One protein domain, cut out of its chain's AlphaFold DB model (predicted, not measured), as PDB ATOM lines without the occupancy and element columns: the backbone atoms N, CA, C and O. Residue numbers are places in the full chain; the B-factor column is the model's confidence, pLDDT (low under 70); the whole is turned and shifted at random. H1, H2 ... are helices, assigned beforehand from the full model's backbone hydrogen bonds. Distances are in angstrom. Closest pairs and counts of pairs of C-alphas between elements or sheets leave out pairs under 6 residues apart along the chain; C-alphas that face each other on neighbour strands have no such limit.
ATOM      1  N   PHE A  92      23.704  -3.382  41.547       73.19
ATOM      2  CA  PHE A  92      23.394  -4.522  42.412       73.19
ATOM      3  C   PHE A  92      24.179  -5.786  41.997       73.19
ATOM      4  O   PHE A  92      24.273  -6.076  40.799       73.19
ATOM      5  N   PRO A  93      24.698  -6.581  42.955       82.75
ATOM      6  CA  PRO A  93      25.358  -7.848  42.650       82.75
ATOM      7  C   PRO A  93      24.379  -8.862  42.045       82.75
ATOM      8  O   PRO A  93      23.176  -8.856  42.330       82.75
ATOM      9  N   LEU A  94      24.893  -9.778  41.223       86.06
ATOM     10  CA  LEU A  94      24.071 -10.812  40.607       86.06
ATOM     11  C   LEU A  94      23.742 -11.914  41.615       86.06
ATOM     12  O   LEU A  94      24.619 -12.569  42.182       86.06
ATOM     13  N   ILE A  95      22.444 -12.145  41.791       88.88
ATOM     14  CA  ILE A  95      21.928 -13.192  42.664       88.88
ATOM     15  C   ILE A  95      21.912 -14.537  41.913       88.88
ATOM     16  O   ILE A  95      21.410 -14.588  40.785       88.88
ATOM     17  N   PRO A  96      22.398 -15.642  42.514       91.38
ATOM     18  CA  PRO A  96      22.238 -16.972  41.938       91.38
ATOM     19  C   PRO A  96      20.771 -17.421  41.885       91.38
ATOM     20  O   PRO A  96      19.996 -17.189  42.816       91.38
ATOM     21  N   ILE A  97      20.404 -18.165  40.843       91.44
ATOM     22  CA  ILE A  97      19.166 -18.965  40.807       91.44
ATOM     23  C   ILE A  97      19.420 -20.349  41.441       91.44
ATOM     24  O   ILE A  97      20.574 -20.779  41.484       91.44
ATOM     25  N   PRO A  98      18.400 -21.087  41.930       90.12
ATOM     26  CA  PRO A  98      18.626 -22.404  42.503       90.12
ATOM     27  C   PRO A  98      18.948 -23.369  41.369       90.12
ATOM     28  O   PRO A  98      18.186 -23.535  40.410       90.12
ATOM     29  N   ARG A  99      20.104 -24.006  41.488       87.50
ATOM     30  CA  ARG A  99      20.685 -24.867  40.467       87.50
ATOM     31  C   ARG A  99      20.500 -26.306  40.923       87.50
ATOM     32  O   ARG A  99      20.787 -26.623  42.075       87.50
ATOM     33  N   ARG A 100      20.031 -27.187  40.040       80.62
ATOM     34  CA  ARG A 100      20.134 -28.630  40.276       80.62
ATOM     35  C   ARG A 100      21.625 -28.955  40.372       80.62
ATOM     36  O   ARG A 100      22.423 -28.367  39.640       80.62
ATOM     37  N   ILE A 101      22.004 -29.856  41.273       72.56
ATOM     38  CA  ILE A 101      23.380 -30.357  41.287       72.56
ATOM     39  C   ILE A 101      23.598 -31.058  39.942       72.56
ATOM     40  O   ILE A 101      22.781 -31.895  39.567       72.56
ATOM     41  N   TYR A 102      24.650 -30.692  39.213       61.84
ATOM     42  CA  TYR A 102      25.035 -31.332  37.957       61.84
ATOM     43  C   TYR A 102      26.557 -31.415  37.864       61.84
ATOM     44  O   TYR A 102      27.231 -30.392  37.899       61.84
ATOM     45  N   ASN A 103      27.061 -32.628  37.660       55.38
ATOM     46  CA  ASN A 103      28.286 -32.932  36.911       55.38
ATOM     47  C   ASN A 103      28.209 -34.402  36.469       55.38
ATOM     48  O   ASN A 103      29.083 -35.210  36.753       55.38
ATOM     49  N   PHE A 104      27.072 -34.762  35.868       58.38
ATOM     50  CA  PHE A 104      26.656 -36.155  35.716       58.38
ATOM     51  C   PHE A 104      26.848 -36.652  34.284       58.38
ATOM     52  O   PHE A 104      26.489 -35.969  33.311       58.38
ATOM     53  N   THR A 105      27.382 -37.863  34.181       56.62
ATOM     54  CA  THR A 105      27.549 -38.638  32.951       56.62
ATOM     55  C   THR A 105      26.201 -38.992  32.315       56.62
ATOM     56  O   THR A 105      25.128 -38.831  32.909       56.62
ATOM     57  N   THR A 106      26.234 -39.495  31.080       56.59
ATOM     58  CA  THR A 106      25.035 -39.944  30.355       56.59
ATOM     59  C   THR A 106      24.267 -41.031  31.118       56.59
ATOM     60  O   THR A 106      23.037 -40.984  31.170       56.59
ATOM     61  N   ASN A 107      24.973 -41.951  31.783       59.44
ATOM     62  CA  ASN A 107      24.377 -43.050  32.549       59.44
ATOM     63  C   ASN A 107      23.667 -42.543  33.812       59.44
ATOM     64  O   ASN A 107      22.501 -42.859  34.054       59.44
ATOM     65  N   GLU A 108      24.321 -41.667  34.571       65.62
ATOM     66  CA  GLU A 108      23.755 -41.041  35.771       65.62
ATOM     67  C   GLU A 108      22.533 -40.168  35.440       65.62
ATOM     68  O   GLU A 108      21.524 -40.212  36.145       65.62
ATOM     69  N   LYS A 109      22.557 -39.448  34.309       63.44
ATOM     70  CA  LYS A 109      21.394 -38.711  33.778       63.44
ATOM     71  C   LYS A 109      20.205 -39.641  33.476       63.44
ATOM     72  O   LYS A 109      19.055 -39.258  33.712       63.44
ATOM     73  N   ILE A 110      20.445 -40.874  33.017       65.50
ATOM     74  CA  ILE A 110      19.396 -41.891  32.814       65.50
ATOM     75  C   ILE A 110      18.854 -42.398  34.160       65.50
ATOM     76  O   ILE A 110      17.634 -42.506  34.312       65.50
ATOM     77  N   ILE A 111      19.717 -42.659  35.149       69.38
ATOM     78  CA  ILE A 111      19.317 -43.062  36.511       69.38
ATOM     79  C   ILE A 111      18.441 -41.976  37.152       69.38
ATOM     80  O   ILE A 111      17.305 -42.247  37.536       69.38
ATOM     81  N   ILE A 112      18.889 -40.719  37.145       70.25
ATOM     82  CA  ILE A 112      18.122 -39.566  37.644       70.25
ATOM     83  C   ILE A 112      16.782 -39.425  36.907       70.25
ATOM     84  O   ILE A 112      15.759 -39.130  37.531       70.25
ATOM     85  N   THR A 113      16.736 -39.691  35.599       69.19
ATOM     86  CA  THR A 113      15.484 -39.684  34.821       69.19
ATOM     87  C   THR A 113      14.522 -40.802  35.249       69.19
ATOM     88  O   THR A 113      13.308 -40.580  35.262       69.19
ATOM     89  N   LYS A 114      15.023 -41.985  35.635       76.50
ATOM     90  CA  LYS A 114      14.210 -43.065  36.230       76.50
ATOM     91  C   LYS A 114      13.674 -42.639  37.605       76.50
ATOM     92  O   LYS A 114      12.455 -42.624  37.779       76.50
ATOM     93  N   LEU A 115      14.548 -42.177  38.506       75.38
ATOM     94  CA  LEU A 115      14.190 -41.706  39.854       75.38
ATOM     95  C   LEU A 115      13.141 -40.582  39.818       75.38
ATOM     96  O   LEU A 115      12.161 -40.625  40.554       75.38
ATOM     97  N   ASN A 116      13.266 -39.612  38.902       74.75
ATOM     98  CA  ASN A 116      12.274 -38.540  38.724       74.75
ATOM     99  C   ASN A 116      10.890 -39.080  38.317       74.75
ATOM    100  O   ASN A 116       9.874 -38.630  38.850       74.75
ATOM    101  N   LYS A 117      10.831 -40.042  37.384       76.94
ATOM    102  CA  LYS A 117       9.568 -40.671  36.951       76.94
ATOM    103  C   LYS A 117       8.927 -41.485  38.079       76.94
ATOM    104  O   LYS A 117       7.702 -41.564  38.159       76.94
ATOM    105  N   GLU A 118       9.731 -42.085  38.948       78.31
ATOM    106  CA  GLU A 118       9.261 -42.826  40.117       78.31
ATOM    107  C   GLU A 118       8.759 -41.900  41.232       78.31
ATOM    108  O   GLU A 118       7.635 -42.070  41.706       78.31
ATOM    109  N   GLN A 119       9.501 -40.833  41.538       76.38
ATOM    110  CA  GLN A 119       9.082 -39.763  42.445       76.38
ATOM    111  C   GLN A 119       7.708 -39.187  42.056       76.38
ATOM    112  O   GLN A 119       6.866 -38.931  42.916       76.38
ATOM    113  N   GLU A 120       7.438 -39.016  40.758       73.00
ATOM    114  CA  GLU A 120       6.127 -38.576  40.271       73.00
ATOM    115  C   GLU A 120       5.028 -39.628  40.435       73.00
ATOM    116  O   GLU A 120       3.907 -39.274  40.816       73.00
ATOM    117  N   LYS A 121       5.318 -40.916  40.202       77.00
ATOM    118  CA  LYS A 121       4.373 -42.010  40.489       77.00
ATOM    119  C   LYS A 121       4.003 -42.017  41.974       77.00
ATOM    120  O   LYS A 121       2.812 -41.981  42.285       77.00
ATOM    121  N   LEU A 122       4.991 -41.963  42.867       74.19
ATOM    122  CA  LEU A 122       4.810 -41.931  44.323       74.19
ATOM    123  C   LEU A 122       4.037 -40.681  44.773       74.19
ATOM    124  O   LEU A 122       3.012 -40.801  45.448       74.19
ATOM    125  N   LYS A 123       4.424 -39.477  44.325       70.75
ATOM    126  CA  LYS A 123       3.680 -38.230  44.603       70.75
ATOM    127  C   LYS A 123       2.226 -38.310  44.117       70.75
ATOM    128  O   LYS A 123       1.327 -37.826  44.807       70.75
ATOM    129  N   ASN A 124       1.953 -38.935  42.972       73.44
ATOM    130  CA  ASN A 124       0.593 -39.080  42.439       73.44
ATOM    131  C   ASN A 124      -0.229 -40.177  43.138       73.44
ATOM    132  O   ASN A 124      -1.434 -39.994  43.338       73.44
ATOM    133  N   GLN A 125       0.389 -41.280  43.567       72.88
ATOM    134  CA  GLN A 125      -0.240 -42.285  44.431       72.88
ATOM    135  C   GLN A 125      -0.597 -41.678  45.794       72.88
ATOM    136  O   GLN A 125      -1.755 -41.758  46.206       72.88
ATOM    137  N   ASN A 126       0.335 -40.964  46.430       71.94
ATOM    138  CA  ASN A 126       0.107 -40.275  47.701       71.94
ATOM    139  C   ASN A 126      -0.974 -39.189  47.586       71.94
ATOM    140  O   ASN A 126      -1.862 -39.134  48.434       71.94
ATOM    141  N   LYS A 127      -1.016 -38.400  46.502       68.69
ATOM    142  CA  LYS A 127      -2.141 -37.478  46.228       68.69
ATOM    143  C   LYS A 127      -3.486 -38.209  46.121       68.69
ATOM    144  O   LYS A 127      -4.476 -37.733  46.676       68.69
ATOM    145  N   LYS A 128      -3.549 -39.370  45.451       69.06
ATOM    146  CA  LYS A 128      -4.774 -40.196  45.374       69.06
ATOM    147  C   LYS A 128      -5.161 -40.772  46.744       69.06
ATOM    148  O   LYS A 128      -6.342 -40.750  47.083       69.06
ATOM    149  N   TYR A 129      -4.199 -41.242  47.538       74.19
ATOM    150  CA  TYR A 129      -4.421 -41.750  48.896       74.19
ATOM    151  C   TYR A 129      -4.912 -40.648  49.845       74.19
ATOM    152  O   TYR A 129      -5.967 -40.805  50.453       74.19
ATOM    153  N   ILE A 130      -4.231 -39.499  49.900       65.56
ATOM    154  CA  ILE A 130      -4.625 -38.345  50.721       65.56
ATOM    155  C   ILE A 130      -6.004 -37.832  50.295       65.56
ATOM    156  O   ILE A 130      -6.859 -37.633  51.150       65.56
ATOM    157  N   LYS A 131      -6.297 -37.715  48.990       69.00
ATOM    158  CA  LYS A 131      -7.640 -37.324  48.520       69.00
ATOM    159  C   LYS A 131      -8.723 -38.329  48.939       69.00
ATOM    160  O   LYS A 131      -9.818 -37.909  49.295       69.00
ATOM    161  N   ARG A 132      -8.431 -39.637  48.946       73.69
ATOM    162  CA  ARG A 132      -9.341 -40.681  49.462       73.69
ATOM    163  C   ARG A 132      -9.507 -40.605  50.985       73.69
ATOM    164  O   ARG A 132     -10.632 -40.722  51.458       73.69
ATOM    165  N   LYS A 133      -8.426 -40.377  51.742       71.12
ATOM    166  CA  LYS A 133      -8.441 -40.226  53.207       71.12
ATOM    167  C   LYS A 133      -9.219 -38.977  53.624       71.12
ATOM    168  O   LYS A 133     -10.148 -39.087  54.412       71.12
ATOM    169  N   ASN A 134      -8.916 -37.824  53.030       64.62
ATOM    170  CA  ASN A 134      -9.635 -36.576  53.273       64.62
ATOM    171  C   ASN A 134     -11.103 -36.679  52.850       64.62
ATOM    172  O   ASN A 134     -11.954 -36.199  53.590       64.62
ATOM    173  N   LYS A 135     -11.424 -37.351  51.728       73.00
ATOM    174  CA  LYS A 135     -12.824 -37.640  51.384       73.00
ATOM    175  C   LYS A 135     -13.491 -38.470  52.485       73.00
ATOM    176  O   LYS A 135     -14.503 -38.024  52.995       73.00
ATOM    177  N   LYS A 136     -12.915 -39.608  52.900       75.00
ATOM    178  CA  LYS A 136     -13.485 -40.442  53.977       75.00
ATOM    179  C   LYS A 136     -13.717 -39.657  55.271       75.00
ATOM    180  O   LYS A 136     -14.780 -39.795  55.857       75.00
ATOM    181  N   ILE A 137     -12.767 -38.814  55.682       65.94
ATOM    182  CA  ILE A 137     -12.905 -37.986  56.889       65.94
ATOM    183  C   ILE A 137     -14.028 -36.949  56.712       65.94
ATOM    184  O   ILE A 137     -14.870 -36.810  57.592       65.94
ATOM    185  N   VAL A 138     -14.090 -36.248  55.573       64.94
ATOM    186  CA  VAL A 138     -15.175 -35.293  55.282       64.94
ATOM    187  C   VAL A 138     -16.532 -35.999  55.210       64.94
ATOM    188  O   VAL A 138     -17.494 -35.486  55.768       64.94
ATOM    189  N   ASP A 139     -16.617 -37.176  54.589       68.25
ATOM    190  CA  ASP A 139     -17.837 -37.984  54.547       68.25
ATOM    191  C   ASP A 139     -18.258 -38.386  55.984       68.25
ATOM    192  O   ASP A 139     -19.412 -38.194  56.349       68.25
ATOM    193  N   GLN A 140     -17.330 -38.834  56.844       68.19
ATOM    194  CA  GLN A 140     -17.600 -39.149  58.261       68.19
ATOM    195  C   GLN A 140     -18.143 -37.944  59.048       68.19
ATOM    196  O   GLN A 140     -19.170 -38.071  59.715       68.19
ATOM    197  N   TYR A 141     -17.521 -36.764  58.915       57.88
ATOM    198  CA  TYR A 141     -18.024 -35.521  59.521       57.88
ATOM    199  C   TYR A 141     -19.419 -35.140  59.002       57.88
ATOM    200  O   TYR A 141     -20.283 -34.758  59.786       57.88
ATOM    201  N   MET A 142     -19.664 -35.264  57.693       55.91
ATOM    202  CA  MET A 142     -20.959 -34.941  57.073       55.91
ATOM    203  C   MET A 142     -22.066 -35.957  57.418       55.91
ATOM    204  O   MET A 142     -23.241 -35.638  57.254       55.91
ATOM    205  N   HIS A 143     -21.707 -37.148  57.908       70.38
ATOM    206  CA  HIS A 143     -22.624 -38.180  58.405       70.38
ATOM    207  C   HIS A 143     -22.690 -38.253  59.944       70.38
ATOM    208  O   HIS A 143     -23.186 -39.237  60.487       70.38
ATOM    209  N   GLY A 144     -22.195 -37.235  60.661       43.59
ATOM    210  CA  GLY A 144     -22.310 -37.135  62.124       43.59
ATOM    211  C   GLY A 144     -21.473 -38.145  62.919       43.59
ATOM    212  O   GLY A 144     -21.602 -38.223  64.140       43.59
ATOM    213  N   GLN A 145     -20.597 -38.911  62.263       53.31
ATOM    214  CA  GLN A 145     -19.724 -39.868  62.937       53.31
ATOM    215  C   GLN A 145     -18.540 -39.129  63.563       53.31
ATOM    216  O   GLN A 145     -17.531 -38.868  62.903       53.31
ATOM    217  N   GLU A 266      30.707  -8.479  41.086       82.19
ATOM    218  CA  GLU A 266      29.346  -8.672  40.562       82.19
ATOM    219  C   GLU A 266      28.881 -10.142  40.629       82.19
ATOM    220  O   GLU A 266      27.682 -10.404  40.732       82.19
ATOM    221  N   TYR A 267      29.815 -11.098  40.618       85.44
ATOM    222  CA  TYR A 267      29.554 -12.535  40.601       85.44
ATOM    223  C   TYR A 267      29.808 -13.243  41.945       85.44
ATOM    224  O   TYR A 267      29.686 -14.470  41.989       85.44
ATOM    225  N   TYR A 268      30.121 -12.529  43.037       89.25
ATOM    226  CA  TYR A 268      30.502 -13.109  44.340       89.25
ATOM    227  C   TYR A 268      29.550 -14.226  44.803       89.25
ATOM    228  O   TYR A 268      29.965 -15.361  45.045       89.25
ATOM    229  N   TYR A 269      28.246 -13.938  44.864       89.94
ATOM    230  CA  TYR A 269      27.241 -14.890  45.352       89.94
ATOM    231  C   TYR A 269      27.046 -16.089  44.410       89.94
ATOM    232  O   TYR A 269      26.782 -17.202  44.867       89.94
ATOM    233  N   ILE A 270      27.231 -15.889  43.100       89.19
ATOM    234  CA  ILE A 270      27.190 -16.955  42.089       89.19
ATOM    235  C   ILE A 270      28.410 -17.871  42.229       89.19
ATOM    236  O   ILE A 270      28.257 -19.093  42.205       89.19
ATOM    237  N   LYS A 271      29.614 -17.316  42.425       89.44
ATOM    238  CA  LYS A 271      30.843 -18.086  42.689       89.44
ATOM    239  C   LYS A 271      30.687 -18.921  43.964       89.44
ATOM    240  O   LYS A 271      30.816 -20.142  43.899       89.44
ATOM    241  N   LYS A 272      30.281 -18.288  45.072       90.00
ATOM    242  CA  LYS A 272      30.047 -18.924  46.383       90.00
ATOM    243  C   LYS A 272      29.038 -20.080  46.323       90.00
ATOM    244  O   LYS A 272      29.251 -21.123  46.937       90.00
ATOM    245  N   TYR A 273      27.944 -19.926  45.573       91.25
ATOM    246  CA  TYR A 273      26.954 -20.997  45.422       91.25
ATOM    247  C   TYR A 273      27.429 -22.123  44.489       91.25
ATOM    248  O   TYR A 273      27.228 -23.297  44.800       91.25
ATOM    249  N   ASN A 274      28.109 -21.796  43.385       88.50
ATOM    250  CA  ASN A 274      28.679 -22.804  42.487       88.50
ATOM    251  C   ASN A 274      29.768 -23.643  43.175       88.50
ATOM    252  O   ASN A 274      29.803 -24.853  42.972       88.50
ATOM    253  N   GLU A 275      30.608 -23.046  44.023       88.88
ATOM    254  CA  GLU A 275      31.599 -23.780  44.818       88.88
ATOM    255  C   GLU A 275      30.938 -24.803  45.755       88.88
ATOM    256  O   GLU A 275      31.334 -25.970  45.778       88.88
ATOM    257  N   TYR A 276      29.877 -24.402  46.467       88.94
ATOM    258  CA  TYR A 276      29.084 -25.318  47.290       88.94
ATOM    259  C   TYR A 276      28.532 -26.493  46.463       88.94
ATOM    260  O   TYR A 276      28.741 -27.647  46.833       88.94
ATOM    261  N   ILE A 277      27.913 -26.228  45.305       86.25
ATOM    262  CA  ILE A 277      27.387 -27.281  44.415       86.25
ATOM    263  C   ILE A 277      28.498 -28.240  43.967       86.25
ATOM    264  O   ILE A 277      28.302 -29.452  43.996       86.25
ATOM    265  N   MET A 278      29.664 -27.711  43.581       84.25
ATOM    266  CA  MET A 278      30.824 -28.496  43.138       84.25
ATOM    267  C   MET A 278      31.429 -29.350  44.260       84.25
ATOM    268  O   MET A 278      32.055 -30.371  43.984       84.25
ATOM    269  N   ASN A 279      31.275 -28.943  45.519       86.19
ATOM    270  CA  ASN A 279      31.771 -29.688  46.673       86.19
ATOM    271  C   ASN A 279      30.749 -30.705  47.203       86.19
ATOM    272  O   ASN A 279      31.162 -31.765  47.667       86.19
ATOM    273  N   GLU A 280      29.442 -30.464  47.058       83.94
ATOM    274  CA  GLU A 280      28.420 -31.491  47.302       83.94
ATOM    275  C   GLU A 280      28.365 -32.539  46.181       83.94
ATOM    276  O   GLU A 280      28.250 -33.726  46.474       83.94
ATOM    277  N   SER A 281      28.522 -32.156  44.904       80.81
ATOM    278  CA  SER A 281      28.455 -33.109  43.782       80.81
ATOM    279  C   SER A 281      29.489 -34.231  43.893       80.81
ATOM    280  O   SER A 281      29.201 -35.362  43.525       80.81
ATOM    281  N   LYS A 282      30.676 -33.935  44.443       81.56
ATOM    282  CA  LYS A 282      31.770 -34.901  44.668       81.56
ATOM    283  C   LYS A 282      31.473 -35.941  45.758       81.56
ATOM    284  O   LYS A 282      32.198 -36.925  45.851       81.56
ATOM    285  N   LYS A 283      30.463 -35.716  46.606       82.44
ATOM    286  CA  LYS A 283      30.093 -36.609  47.722       82.44
ATOM    287  C   LYS A 283      29.021 -37.631  47.338       82.44
ATOM    288  O   LYS A 283      28.796 -38.582  48.081       82.44
ATOM    289  N   ILE A 284      28.325 -37.409  46.225       80.12
ATOM    290  CA  ILE A 284      27.131 -38.160  45.833       80.12
ATOM    291  C   ILE A 284      27.537 -39.301  44.895       80.12
ATOM    292  O   ILE A 284      28.165 -39.067  43.868       80.12
ATOM    293  N   ARG A 285      27.129 -40.532  45.222       78.50
ATOM    294  CA  ARG A 285      27.254 -41.709  44.349       78.50
ATOM    295  C   ARG A 285      25.888 -42.047  43.772       78.50
ATOM    296  O   ARG A 285      25.000 -42.442  44.515       78.50
ATOM    297  N   ILE A 286      25.695 -41.860  42.470       74.31
ATOM    298  CA  ILE A 286      24.344 -41.851  41.879       74.31
ATOM    299  C   ILE A 286      23.778 -43.256  41.648       74.31
ATOM    300  O   ILE A 286      22.563 -43.437  41.675       74.31
ATOM    301  N   GLU A 287      24.644 -44.250  41.478       73.81
ATOM    302  CA  GLU A 287      24.267 -45.652  41.254       73.81
ATOM    303  C   GLU A 287      23.617 -46.307  42.489       73.81
ATOM    304  O   GLU A 287      22.885 -47.284  42.348       73.81
ATOM    305  N   GLU A 288      23.832 -45.735  43.680       76.94
ATOM    306  CA  GLU A 288      23.358 -46.244  44.977       76.94
ATOM    307  C   GLU A 288      22.117 -45.481  45.517       76.94
ATOM    308  O   GLU A 288      21.609 -45.825  46.582       76.94
ATOM    309  N   LEU A 289      21.610 -44.447  44.821       80.06
ATOM    310  CA  LEU A 289      20.585 -43.528  45.360       80.06
ATOM    311  C   LEU A 289      19.142 -44.053  45.325       80.06
ATOM    312  O   LEU A 289      18.607 -44.381  44.263       80.06
ATOM    313  N   SER A 290      18.446 -43.936  46.460       83.06
ATOM    314  CA  SER A 290      16.980 -44.005  46.519       83.06
ATOM    315  C   SER A 290      16.285 -42.720  46.032       83.06
ATOM    316  O   SER A 290      16.874 -41.636  45.937       83.06
ATOM    317  N   VAL A 291      14.978 -42.821  45.765       79.00
ATOM    318  CA  VAL A 291      14.123 -41.678  45.393       79.00
ATOM    319  C   VAL A 291      13.997 -40.676  46.549       79.00
ATOM    320  O   VAL A 291      13.974 -39.462  46.330       79.00
ATOM    321  N   GLU A 292      13.948 -41.173  47.781       77.19
ATOM    322  CA  GLU A 292      13.882 -40.394  49.016       77.19
ATOM    323  C   GLU A 292      15.175 -39.609  49.259       77.19
ATOM    324  O   GLU A 292      15.124 -38.443  49.648       77.19
ATOM    325  N   GLU A 293      16.340 -40.209  49.011       83.25
ATOM    326  CA  GLU A 293      17.631 -39.521  49.113       83.25
ATOM    327  C   GLU A 293      17.803 -38.479  48.012       83.25
ATOM    328  O   GLU A 293      18.250 -37.368  48.298       83.25
ATOM    329  N   TRP A 294      17.353 -38.768  46.789       83.00
ATOM    330  CA  TRP A 294      17.318 -37.776  45.717       83.00
ATOM    331  C   TRP A 294      16.438 -36.559  46.066       83.00
ATOM    332  O   TRP A 294      16.854 -35.413  45.871       83.00
ATOM    333  N   ASP A 295      15.248 -36.775  46.645       80.19
ATOM    334  CA  ASP A 295      14.373 -35.685  47.111       80.19
ATOM    335  C   ASP A 295      15.032 -34.864  48.235       80.19
ATOM    336  O   ASP A 295      14.985 -33.632  48.194       80.19
ATOM    337  N   ARG A 296      15.715 -35.524  49.185       82.62
ATOM    338  CA  ARG A 296      16.492 -34.865  50.252       82.62
ATOM    339  C   ARG A 296      17.648 -34.031  49.698       82.62
ATOM    340  O   ARG A 296      17.810 -32.896  50.130       82.62
ATOM    341  N   ILE A 297      18.431 -34.552  48.751       83.81
ATOM    342  CA  ILE A 297      19.587 -33.854  48.160       83.81
ATOM    343  C   ILE A 297      19.141 -32.567  47.455       83.81
ATOM    344  O   ILE A 297      19.687 -31.493  47.721       83.81
ATOM    345  N   GLU A 298      18.111 -32.641  46.605       84.12
ATOM    346  CA  GLU A 298      17.557 -31.455  45.941       84.12
ATOM    347  C   GLU A 298      16.985 -30.447  46.951       84.12
ATOM    348  O   GLU A 298      17.174 -29.240  46.789       84.12
ATOM    349  N   MET A 299      16.333 -30.927  48.015       82.12
ATOM    350  CA  MET A 299      15.776 -30.091  49.079       82.12
ATOM    351  C   MET A 299      16.856 -29.389  49.918       82.12
ATOM    352  O   MET A 299      16.746 -28.187  50.158       82.12
ATOM    353  N   CYS A 300      17.915 -30.086  50.333       81.88
ATOM    354  CA  CYS A 300      19.017 -29.509  51.109       81.88
ATOM    355  C   CYS A 300      19.764 -28.425  50.319       81.88
ATOM    356  O   CYS A 300      19.988 -27.329  50.833       81.88
ATOM    357  N   ASN A 301      20.071 -28.687  49.047       84.94
ATOM    358  CA  ASN A 301      20.672 -27.702  48.148       84.94
ATOM    359  C   ASN A 301      19.757 -26.472  47.953       84.94
ATOM    360  O   ASN A 301      20.218 -25.332  48.022       84.94
ATOM    361  N   PHE A 302      18.445 -26.680  47.796       84.12
ATOM    362  CA  PHE A 302      17.474 -25.588  47.709       84.12
ATOM    363  C   PHE A 302      17.413 -24.738  48.991       84.12
ATOM    364  O   PHE A 302      17.386 -23.508  48.911       84.12
ATOM    365  N   TYR A 303      17.471 -25.351  50.177       82.69
ATOM    366  CA  TYR A 303      17.592 -24.605  51.433       82.69
ATOM    367  C   TYR A 303      18.930 -23.860  51.551       82.69
ATOM    368  O   TYR A 303      18.938 -22.722  52.021       82.69
ATOM    369  N   LYS A 304      20.050 -24.426  51.075       84.56
ATOM    370  CA  LYS A 304      21.340 -23.714  51.072       84.56
ATOM    371  C   LYS A 304      21.334 -22.505  50.133       84.56
ATOM    372  O   LYS A 304      21.833 -21.451  50.519       84.56
ATOM    373  N   TRP A 305      20.708 -22.612  48.961       88.75
ATOM    374  CA  TRP A 305      20.449 -21.463  48.086       88.75
ATOM    375  C   TRP A 305      19.638 -20.375  48.807       88.75
ATOM    376  O   TRP A 305      20.065 -19.222  48.839       88.75
ATOM    377  N   ARG A 306      18.532 -20.731  49.479       84.50
ATOM    378  CA  ARG A 306      17.737 -19.765  50.263       84.50
ATOM    379  C   ARG A 306      18.523 -19.135  51.418       84.50
ATOM    380  O   ARG A 306      18.346 -17.951  51.679       84.50
ATOM    381  N   SER A 307      19.423 -19.878  52.064       80.81
ATOM    382  CA  SER A 307      20.353 -19.344  53.070       80.81
ATOM    383  C   SER A 307      21.301 -18.288  52.486       80.81
ATOM    384  O   SER A 307      21.544 -17.279  53.144       80.81
ATOM    385  N   ILE A 308      21.783 -18.469  51.252       83.94
ATOM    386  CA  ILE A 308      22.594 -17.462  50.550       83.94
ATOM    387  C   ILE A 308      21.743 -16.232  50.200       83.94
ATOM    388  O   ILE A 308      22.215 -15.113  50.361       83.94
ATOM    389  N   LEU A 309      20.474 -16.398  49.806       82.56
ATOM    390  CA  LEU A 309      19.575 -15.256  49.574       82.56
ATOM    391  C   LEU A 309      19.360 -14.400  50.835       82.56
ATOM    392  O   LEU A 309      19.344 -13.174  50.739       82.56
ATOM    393  N   SER A 310      19.246 -15.021  52.012       78.19
ATOM    394  CA  SER A 310      19.182 -14.291  53.287       78.19
ATOM    395  C   SER A 310      20.477 -13.522  53.592       78.19
ATOM    396  O   SER A 310      20.417 -12.429  54.147       78.19
ATOM    397  N   GLU A 311      21.645 -14.050  53.205       80.31
ATOM    398  CA  GLU A 311      22.935 -13.345  53.314       80.31
ATOM    399  C   GLU A 311      22.992 -12.112  52.388       80.31
ATOM    400  O   GLU A 311      23.517 -11.073  52.788       80.31
ATOM    401  N   VAL A 312      22.422 -12.197  51.178       80.88
ATOM    402  CA  VAL A 312      22.294 -11.051  50.252       80.88
ATOM    403  C   VAL A 312      21.391  -9.964  50.849       80.88
ATOM    404  O   VAL A 312      21.789  -8.801  50.875       80.88
ATOM    405  N   GLU A 313      20.204 -10.330  51.355       75.25
ATOM    406  CA  GLU A 313      19.241  -9.385  51.961       75.25
ATOM    407  C   GLU A 313      19.868  -8.617  53.141       75.25
ATOM    408  O   GLU A 313      19.681  -7.406  53.264       75.25
ATOM    409  N   LEU A 314      20.649  -9.310  53.978       76.12
ATOM    410  CA  LEU A 314      21.327  -8.720  55.135       76.12
ATOM    411  C   LEU A 314      22.515  -7.822  54.753       76.12
ATOM    412  O   LEU A 314      22.659  -6.750  55.341       76.12
ATOM    413  N   ARG A 315      23.360  -8.224  53.788       79.06
ATOM    414  CA  ARG A 315      24.561  -7.450  53.410       79.06
ATOM    415  C   ARG A 315      24.230  -6.228  52.560       79.06
ATOM    416  O   ARG A 315      24.676  -5.133  52.878       79.06
ATOM    417  N   GLU A 316      23.450  -6.398  51.494       75.62
ATOM    418  CA  GLU A 316      23.161  -5.309  50.548       75.62
ATOM    419  C   GLU A 316      22.027  -4.384  51.034       75.62
ATOM    420  O   GLU A 316      21.689  -3.420  50.348       75.62
ATOM    421  N   LYS A 317      21.416  -4.682  52.195       70.31
ATOM    422  CA  LYS A 317      20.344  -3.912  52.864       70.31
ATOM    423  C   LYS A 317      19.238  -3.435  51.904       70.31
ATOM    424  O   LYS A 317      18.725  -2.325  52.017       70.31
ATOM    425  N   SER A 318      18.897  -4.296  50.945       67.94
ATOM    426  CA  SER A 318      18.059  -4.000  49.778       67.94
ATOM    427  C   SER A 318      16.887  -4.974  49.675       67.94
ATOM    428  O   SER A 318      17.009  -6.149  50.024       67.94
ATOM    429  N   ILE A 319      15.745  -4.507  49.163       69.81
ATOM    430  CA  ILE A 319      14.544  -5.338  49.023       69.81
ATOM    431  C   ILE A 319      14.760  -6.358  47.899       69.81
ATOM    432  O   ILE A 319      15.128  -6.008  46.781       69.81
ATOM    433  N   MET A 320      14.482  -7.628  48.182       75.50
ATOM    434  CA  MET A 320      14.483  -8.703  47.191       75.50
ATOM    435  C   MET A 320      13.062  -8.963  46.666       75.50
ATOM    436  O   MET A 320      12.076  -8.879  47.402       75.50
ATOM    437  N   THR A 321      12.946  -9.305  45.385       80.75
ATOM    438  CA  THR A 321      11.682  -9.730  44.761       80.75
ATOM    439  C   THR A 321      11.051 -10.949  45.461       80.75
ATOM    440  O   THR A 321      11.767 -11.781  46.024       80.75
TER     441      THR A 321
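AT A GLANCE: This is residues 92 to 145 and 266 to 321 of the 909 residues of the protein "GTPase, putative" of Theileria annulata (UniProt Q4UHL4). The long helix H1 and a helical hairpin, H2 and H3, make an L, with the first residues of H3 meeting H1; residues 123 to 136 and 138 to 144 stick out as an arm. Residues 92 to 105, with no named element, run along the hairpin. The 110 printed residues, all helix in class, hold H1, H2 and H3 in that order; the whole is only just extended, close to loose, with a radius of gyration of the C-alphas of 20.0 A, and only just flat, spanning 62 by 42 by 17 A.

HOW THE PARTS SIT: H1, residues 106 to 142, touches H3, residues 291 to 315, with residues 115 to 119 alone, about perpendicular at 90 degrees; the closest C-alphas, of Leu 115 and Val 291, are 5.5 A apart. H2, residues 268 to 281, touches H3 at a shallow tilt of 20 degrees, opposite ways; the closest C-alphas, of Tyr 273 and Trp 305, are 7.0 A apart. H1 and H2 are apart. In H1, H2 and H3 every O i to N i+4 pair is within hydrogen-bond range.

IN THESE COORDINATES: H1 is 53.4 A long from C-alpha 106 at (25.035, -39.944, 30.355), H2 20.1 A, and H3 36.7 A, ending at C-alpha 315 at (24.561, -7.450, 53.410).

THE WHOLE: Residues 146 to 265 are not printed; C-alphas 145 and 266 are 62.3 A apart. The link from H2 to H3 is short. Low confidence, under 70, includes residues 102 to 111 and 137 to 142.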